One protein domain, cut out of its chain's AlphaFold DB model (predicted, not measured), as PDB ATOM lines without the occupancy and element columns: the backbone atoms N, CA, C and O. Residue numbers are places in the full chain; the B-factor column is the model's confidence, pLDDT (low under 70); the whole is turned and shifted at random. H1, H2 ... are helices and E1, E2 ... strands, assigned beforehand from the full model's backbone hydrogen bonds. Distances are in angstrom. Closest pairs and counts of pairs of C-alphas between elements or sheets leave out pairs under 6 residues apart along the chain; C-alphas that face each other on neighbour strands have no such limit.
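What this domain is: This is residues 103 to 161 of the 254 residues of the protein "C3H1-type domain-containing protein" of Armillaria gallica (UniProt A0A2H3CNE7). Little regular structure is here: a small two-strand hairpin, E1 and E2, has the short helix H3 at one end of the model, while toward the other end loops wind round with the short helices H1 and H2 among them. The 59 printed residues run H1, H2, E1, E2, H3, with an antiparallel sheet E1 - E2; the class is mixed, with 18 residues in named elements. The whole is compact, radius of gyration of the C-alphas 11.4 A, and only just elongated, 33 by 22 by 21 A.

Where its parts are: Find E1, residues 139 to 141, 6.9 A long, from C-alpha 139 at (2.101, -51.080, 18.701). E2 is residues 147 to 149, 6.6 A; H3, 150 to 153, 5.2 A, ends at (2.395, -51.529, 9.384). Look earlier for H2, 116 to 119, 5.3 A, and H1, 104 to 107, 6.2 A.

How they stand to each other: In the hairpin, N 140 and O 148 are within hydrogen-bond range, 2.8 A. The closest C-alphas of E1 and H3, Ser 139 and Leu 150, are 5.0 A apart; those of H2 and E2, Asn 119 and Asn 147, 5.9 A. H1 and H2 are apart. Each helix is too short for an O i to N i+4 pair; its one O i to N i+3 pair is within range.

The domain as a whole: C-alphas 128 and 155 are farthest apart, 33.2 A. The printed part has no cut; H2 to E1 is a long link. Residues 159 to 161 have pLDDT under 70.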
ATOM      1  N   ASN A 103       0.183 -33.669  27.730       72.12
ATOM      2  CA  ASN A 103      -0.926 -34.429  28.283       72.12
ATOM      3  C   ASN A 103      -0.330 -35.684  28.920       72.12
ATOM      4  O   ASN A 103       0.048 -36.627  28.222       72.12
ATOM      5  N   LEU A 104      -0.213 -35.672  30.249       79.56
ATOM      6  CA  LEU A 104       0.324 -36.769  31.062       79.56
ATOM      7  C   LEU A 104      -0.414 -38.090  30.804       79.56
ATOM      8  O   LEU A 104       0.152 -39.166  30.987       79.56
ATOM      9  N   ASP A 105      -1.633 -38.001  30.273       81.62
ATOM     10  CA  ASP A 105      -2.449 -39.098  29.758       81.62
ATOM     11  C   ASP A 105      -1.714 -40.002  28.764       81.62
ATOM     12  O   ASP A 105      -2.089 -41.161  28.618       81.62
ATOM     13  N   TYR A 106      -0.688 -39.495  28.075       79.81
ATOM     14  CA  TYR A 106       0.052 -40.231  27.053       79.81
ATOM     15  C   TYR A 106       0.774 -41.466  27.615       79.81
ATOM     16  O   TYR A 106       0.800 -42.508  26.964       79.81
ATOM     17  N   TYR A 107       1.333 -41.391  28.822       86.25
ATOM     18  CA  TYR A 107       2.113 -42.490  29.414       86.25
ATOM     19  C   TYR A 107       1.308 -43.335  30.399       86.25
ATOM     20  O   TYR A 107       1.871 -44.074  31.206       86.25
ATOM     21  N   HIS A 108      -0.018 -43.246  30.340       89.75
ATOM     22  CA  HIS A 108      -0.865 -44.019  31.225       89.75
ATOM     23  C   HIS A 108      -0.895 -45.494  30.812       89.75
ATOM     24  O   HIS A 108      -1.413 -45.832  29.750       89.75
ATOM     25  N   ILE A 109      -0.340 -46.375  31.645       90.44
ATOM     26  CA  ILE A 109      -0.219 -47.820  31.366       90.44
ATOM     27  C   ILE A 109      -1.540 -48.568  31.643       90.44
ATOM     28  O   ILE A 109      -1.792 -49.630  31.072       90.44
ATOM     29  N   GLY A 110      -2.421 -48.015  32.486       91.50
ATOM     30  CA  GLY A 110      -3.702 -48.638  32.838       91.50
ATOM     31  C   GLY A 110      -3.566 -50.115  33.244       91.50
ATOM     32  O   GLY A 110      -2.664 -50.490  33.990       91.50
ATOM     33  N   ASN A 111      -4.459 -50.963  32.729       93.38
ATOM     34  CA  ASN A 111      -4.459 -52.421  32.913       93.38
ATOM     35  C   ASN A 111      -3.590 -53.202  31.900       93.38
ATOM     36  O   ASN A 111      -3.727 -54.422  31.798       93.38
ATOM     37  N   GLY A 112      -2.758 -52.522  31.102       88.50
ATOM     38  CA  GLY A 112      -1.960 -53.143  30.038       88.50
ATOM     39  C   GLY A 112      -2.734 -53.515  28.765       88.50
ATOM     40  O   GLY A 112      -2.139 -54.038  27.826       88.50
ATOM     41  N   VAL A 113      -4.040 -53.237  28.689       88.06
ATOM     42  CA  VAL A 113      -4.854 -53.389  27.471       88.06
ATOM     43  C   VAL A 113      -5.052 -52.017  26.834       88.06
ATOM     44  O   VAL A 113      -5.524 -51.100  27.502       88.06
ATOM     45  N   ALA A 114      -4.720 -51.863  25.549       88.62
ATOM     46  CA  ALA A 114      -4.852 -50.587  24.842       88.62
ATOM     47  C   ALA A 114      -6.296 -50.047  24.859       88.62
ATOM     48  O   ALA A 114      -7.265 -50.758  24.572       88.62
ATOM     49  N   CYS A 115      -6.444 -48.762  25.170       91.88
ATOM     50  CA  CYS A 115      -7.720 -48.065  25.202       91.88
ATOM     51  C   CYS A 115      -8.230 -47.816  23.780       91.88
ATOM     52  O   CYS A 115      -7.731 -46.948  23.063       91.88
ATOM     53  N   TRP A 116      -9.284 -48.536  23.394       89.19
ATOM     54  CA  TRP A 116      -9.920 -48.373  22.086       89.19
ATOM     55  C   TRP A 116     -10.381 -46.928  21.829       89.19
ATOM     56  O   TRP A 116     -10.104 -46.375  20.771       89.19
ATOM     57  N   TYR A 117     -11.017 -46.283  22.814       91.44
ATOM     58  CA  TYR A 117     -11.485 -44.897  22.684       91.44
ATOM     59  C   TYR A 117     -10.335 -43.900  22.517       91.44
ATOM     60  O   TYR A 117     -10.483 -42.916  21.802       91.44
ATOM     61  N   TYR A 118      -9.186 -44.145  23.152       91.31
ATOM     62  CA  TYR A 118      -8.025 -43.262  23.040       91.31
ATOM     63  C   TYR A 118      -7.407 -43.350  21.643       91.31
ATOM     64  O   TYR A 118      -7.125 -42.328  21.036       91.31
ATOM     65  N   ASN A 119      -7.324 -44.557  21.074       86.94
ATOM     66  CA  ASN A 119      -6.880 -44.753  19.690       86.94
ATOM     67  C   ASN A 119      -7.825 -44.138  18.640       86.94
ATOM     68  O   ASN A 119      -7.440 -44.011  17.483       86.94
ATOM     69  N   HIS A 120      -9.049 -43.774  19.026       83.12
ATOM     70  CA  HIS A 120     -10.032 -43.100  18.178       83.12
ATOM     71  C   HIS A 120     -10.273 -41.637  18.587       83.12
ATOM     72  O   HIS A 120     -11.293 -41.079  18.198       83.12
ATOM     73  N   ASP A 121      -9.395 -41.034  19.396       87.50
ATOM     74  CA  ASP A 121      -9.505 -39.641  19.864       87.50
ATOM     75  C   ASP A 121     -10.838 -39.324  20.585       87.50
ATOM     76  O   ASP A 121     -11.327 -38.197  20.594       87.50
ATOM     77  N   THR A 122     -11.455 -40.337  21.206       88.75
ATOM     78  CA  THR A 122     -12.755 -40.241  21.904       88.75
ATOM     79  C   THR A 122     -12.666 -40.519  23.407       88.75
ATOM     80  O   THR A 122     -13.680 -40.469  24.106       88.75
ATOM     81  N   CYS A 123     -11.477 -40.816  23.942       92.31
ATOM     82  CA  CYS A 123     -11.305 -41.040  25.376       92.31
ATOM     83  C   CYS A 123     -11.210 -39.713  26.136       92.31
ATOM     84  O   CYS A 123     -10.260 -38.959  25.960       92.31
ATOM     85  N   THR A 124     -12.155 -39.466  27.042       93.81
ATOM     86  CA  THR A 124     -12.179 -38.277  27.915       93.81
ATOM     87  C   THR A 124     -11.721 -38.560  29.348       93.81
ATOM     88  O   THR A 124     -11.764 -37.676  30.197       93.81
ATOM     89  N   ARG A 125     -11.303 -39.798  29.648       94.31
ATOM     90  CA  ARG A 125     -10.923 -40.211  31.012       94.31
ATOM     91  C   ARG A 125      -9.507 -39.768  31.406       94.31
ATOM     92  O   ARG A 125      -9.191 -39.758  32.593       94.31
ATOM     93  N   GLY A 126      -8.656 -39.440  30.435       91.75
ATOM     94  CA  GLY A 126      -7.254 -39.087  30.669       91.75
ATOM     95  C   GLY A 126      -6.502 -40.130  31.508       91.75
ATOM     96  O   GLY A 126      -6.691 -41.330  31.300       91.75
ATOM     97  N   ILE A 127      -5.709 -39.686  32.488       92.75
ATOM     98  CA  ILE A 127      -4.965 -40.546  33.439       92.75
ATOM     99  C   ILE A 127      -5.890 -41.476  34.251       92.75
ATOM    100  O   ILE A 127      -5.467 -42.518  34.739       92.75
ATOM    101  N   SER A 128      -7.177 -41.142  34.391       94.00
ATOM    102  CA  SER A 128      -8.146 -41.987  35.112       94.00
ATOM    103  C   SER A 128      -8.745 -43.116  34.258       94.00
ATOM    104  O   SER A 128      -9.655 -43.820  34.697       94.00
ATOM    105  N   CYS A 129      -8.276 -43.298  33.019       95.06
ATOM    106  CA  CYS A 129      -8.732 -44.391  32.170       95.06
ATOM    107  C   CYS A 129      -8.362 -45.754  32.779       95.06
ATOM    108  O   CYS A 129      -7.269 -45.950  33.284       95.06
ATOM    109  N   GLU A 130      -9.246 -46.745  32.716       96.12
ATOM    110  CA  GLU A 130      -8.922 -48.102  33.194       96.12
ATOM    111  C   GLU A 130      -7.986 -48.845  32.220       96.12
ATOM    112  O   GLU A 130      -7.339 -49.824  32.586       96.12
ATOM    113  N   TYR A 131      -7.914 -48.369  30.974       94.81
ATOM    114  CA  TYR A 131      -7.164 -48.958  29.869       94.81
ATOM    115  C   TYR A 131      -5.887 -48.160  29.568       94.81
ATOM    116  O   TYR A 131      -5.814 -46.964  29.852       94.81
ATOM    117  N   SER A 132      -4.897 -48.812  28.957       92.94
ATOM    118  CA  SER A 132      -3.612 -48.208  28.591       92.94
ATOM    119  C   SER A 132      -3.759 -47.186  27.466       92.94
ATOM    120  O   SER A 132      -4.316 -47.483  26.408       92.94
ATOM    121  N   HIS A 133      -3.215 -45.993  27.662       93.25
ATOM    122  CA  HIS A 133      -2.949 -45.027  26.596       93.25
ATOM    123  C   HIS A 133      -1.516 -45.146  26.064       93.25
ATOM    124  O   HIS A 133      -1.253 -44.724  24.938       93.25
ATOM    125  N   ALA A 134      -0.603 -45.739  26.841       92.12
ATOM    126  CA  ALA A 134       0.775 -45.983  26.435       92.12
ATOM    127  C   ALA A 134       0.859 -47.014  25.288       92.12
ATOM    128  O   ALA A 134       0.042 -47.945  25.255       92.12
ATOM    129  N   PRO A 135       1.838 -46.873  24.368       91.56
ATOM    130  CA  PRO A 135       2.097 -47.880  23.346       91.56
ATOM    131  C   PRO A 135       2.532 -49.189  24.011       91.56
ATOM    132  O   PRO A 135       3.247 -49.182  25.015       91.56
ATOM    133  N   ASP A 136       2.084 -50.312  23.458       89.56
ATOM    134  CA  ASP A 136       2.474 -51.648  23.913       89.56
ATOM    135  C   ASP A 136       3.614 -52.221  23.050       89.56
ATOM    136  O   ASP A 136       4.007 -51.649  22.038       89.56
ATOM    137  N   ILE A 137       4.142 -53.395  23.411       89.00
ATOM    138  CA  ILE A 137       5.207 -54.066  22.636       89.00
ATOM    139  C   ILE A 137       4.779 -54.453  21.207       89.00
ATOM    140  O   ILE A 137       5.608 -54.893  20.412       89.00
ATOM    141  N   ARG A 138       3.481 -54.359  20.884       88.06
ATOM    142  CA  ARG A 138       2.897 -54.734  19.590       88.06
ATOM    143  C   ARG A 138       2.382 -53.523  18.818       88.06
ATOM    144  O   ARG A 138       1.803 -53.711  17.746       88.06
ATOM    145  N   SER A 139       2.586 -52.307  19.314       90.81
ATOM    146  CA  SER A 139       2.101 -51.080  18.701       90.81
ATOM    147  C   SER A 139       3.137 -49.968  18.782       90.81
ATOM    148  O   SER A 139       3.968 -49.899  19.678       90.81
ATOM    149  N   VAL A 140       3.095 -49.093  17.789       92.75
ATOM    150  CA  VAL A 140       3.917 -47.890  17.705       92.75
ATOM    151  C   VAL A 140       3.002 -46.690  17.520       92.75
ATOM    152  O   VAL A 140       1.887 -46.819  17.017       92.75
ATOM    153  N   ARG A 141       3.457 -45.516  17.941       90.25
ATOM    154  CA  ARG A 141       2.703 -44.274  17.781       90.25
ATOM    155  C   ARG A 141       2.765 -43.797  16.333       90.25
ATOM    156  O   ARG A 141       3.846 -43.782  15.747       90.25
ATOM    157  N   ASP A 142       1.629 -43.386  15.776       90.50
ATOM    158  CA  ASP A 142       1.623 -42.590  14.545       90.50
ATOM    159  C   ASP A 142       1.971 -41.118  14.827       90.50
ATOM    160  O   ASP A 142       2.126 -40.694  15.975       90.50
ATOM    161  N   SER A 143       2.082 -40.314  13.768       88.06
ATOM    162  CA  SER A 143       2.326 -38.869  13.873       88.06
ATOM    163  C   SER A 143       1.190 -38.096  14.556       88.06
ATOM    164  O   SER A 143       1.377 -36.935  14.907       88.06
ATOM    165  N   GLN A 144       0.026 -38.724  14.758       85.06
ATOM    166  CA  GLN A 144      -1.117 -38.160  15.480       85.06
ATOM    167  C   GLN A 144      -1.142 -38.600  16.954       85.06
ATOM    168  O   GLN A 144      -2.010 -38.169  17.706       85.06
ATOM    169  N   GLY A 145      -0.186 -39.429  17.389       85.12
ATOM    170  CA  GLY A 145      -0.106 -39.939  18.753       85.12
ATOM    171  C   GLY A 145      -1.027 -41.128  19.037       85.12
ATOM    172  O   GLY A 145      -1.214 -41.464  20.203       85.12
ATOM    173  N   ARG A 146      -1.581 -41.805  18.029       87.00
ATOM    174  CA  ARG A 146      -2.431 -42.996  18.207       87.00
ATOM    175  C   ARG A 146      -1.595 -44.268  18.172       87.00
ATOM    176  O   ARG A 146      -0.594 -44.331  17.458       87.00
ATOM    177  N   ASN A 147      -2.009 -45.300  18.906       87.00
ATOM    178  CA  ASN A 147      -1.307 -46.583  18.883       87.00
ATOM    179  C   ASN A 147      -1.710 -47.383  17.634       87.00
ATOM    180  O   ASN A 147      -2.862 -47.796  17.484       87.00
ATOM    181  N   VAL A 148      -0.746 -47.624  16.748       88.06
ATOM    182  CA  VAL A 148      -0.885 -48.411  15.519       88.06
ATOM    183  C   VAL A 148      -0.203 -49.759  15.705       88.06
ATOM    184  O   VAL A 148       0.960 -49.831  16.084       88.06
ATOM    185  N   CYS A 149      -0.910 -50.849  15.415       89.44
ATOM    186  CA  CYS A 149      -0.362 -52.203  15.493       89.44
ATOM    187  C   CYS A 149       0.852 -52.378  14.556       89.44
ATOM    188  O   CYS A 149       0.766 -52.087  13.361       89.44
ATOM    189  N   LEU A 150       1.959 -52.933  15.054       91.56
ATOM    190  CA  LEU A 150       3.164 -53.215  14.261       91.56
ATOM    191  C   LEU A 150       2.872 -54.177  13.103       91.56
ATOM    192  O   LEU A 150       3.340 -53.971  11.987       91.56
ATOM    193  N   HIS A 151       2.031 -55.189  13.331       90.12
ATOM    194  CA  HIS A 151       1.628 -56.117  12.273       90.12
ATOM    195  C   HIS A 151       0.791 -55.438  11.181       90.12
ATOM    196  O   HIS A 151       0.795 -55.905  10.045       90.12
ATOM    197  N   TYR A 152       0.074 -54.354  11.503       87.25
ATOM    198  CA  TYR A 152      -0.660 -53.568  10.508       87.25
ATOM    199  C   TYR A 152       0.301 -52.802   9.599       87.25
ATOM    200  O   TYR A 152       0.158 -52.864   8.384       87.25
ATOM    201  N   LEU A 153       1.341 -52.186  10.168       90.31
ATOM    202  CA  LEU A 153       2.395 -51.529   9.384       90.31
ATOM    203  C   LEU A 153       3.168 -52.509   8.493       90.31
ATOM    204  O   LEU A 153       3.610 -52.141   7.411       90.31
ATOM    205  N   GLN A 154       3.300 -53.763   8.925       94.00
ATOM    206  CA  GLN A 154       3.925 -54.832   8.144       94.00
ATOM    207  C   GLN A 154       2.979 -55.488   7.116       94.00
ATOM    208  O   GLN A 154       3.414 -56.359   6.368       94.00
ATOM    209  N   GLY A 155       1.690 -55.125   7.084       90.69
ATOM    210  CA  GLY A 155       0.697 -55.712   6.175       90.69
ATOM    211  C   GLY A 155       0.184 -57.107   6.566       90.69
ATOM    212  O   GLY A 155      -0.605 -57.692   5.830       90.69
ATOM    213  N   TYR A 156       0.584 -57.642   7.725       89.44
ATOM    214  CA  TYR A 156       0.130 -58.949   8.225       89.44
ATOM    215  C   TYR A 156      -1.171 -58.868   9.031       89.44
ATOM    216  O   TYR A 156      -1.887 -59.861   9.165       89.44
ATOM    217  N   CYS A 157      -1.485 -57.703   9.602       84.12
ATOM    218  CA  CYS A 157      -2.740 -57.507  10.315       84.12
ATOM    219  C   CYS A 157      -3.834 -57.170   9.308       84.12
ATOM    220  O   CYS A 157      -3.933 -56.034   8.847       84.12
ATOM    221  N   VAL A 158      -4.687 -58.146   9.006       79.69
ATOM    222  CA  VAL A 158      -5.955 -57.867   8.335       79.69
ATOM    223  C   VAL A 158      -6.749 -56.976   9.294       79.69
ATOM    224  O   VAL A 158      -7.001 -57.413  10.424       79.69
ATOM    225  N   PRO A 159      -7.090 -55.724   8.925       66.50
ATOM    226  CA  PRO A 159      -7.974 -54.926   9.759       66.50
ATOM    227  C   PRO A 159      -9.215 -55.783  10.020       66.50
ATOM    228  O   PRO A 159      -9.692 -56.418   9.073       66.50
ATOM    229  N   PRO A 160      -9.703 -55.882  11.273       63.62
ATOM    230  CA  PRO A 160     -10.928 -56.621  11.537       63.62
ATOM    231  C   PRO A 160     -11.943 -56.116  10.521       63.62
ATOM    232  O   PRO A 160     -12.131 -54.900  10.427       63.62
ATOM    233  N   ALA A 161     -12.454 -57.036   9.686       59.94
ATOM    234  CA  ALA A 161     -13.322 -56.700   8.562       59.94
ATOM    235  C   ALA A 161     -14.290 -55.627   9.047       59.94
ATOM    236  O   ALA A 161     -14.814 -55.831  10.148       59.94
TER     237      ALA A 161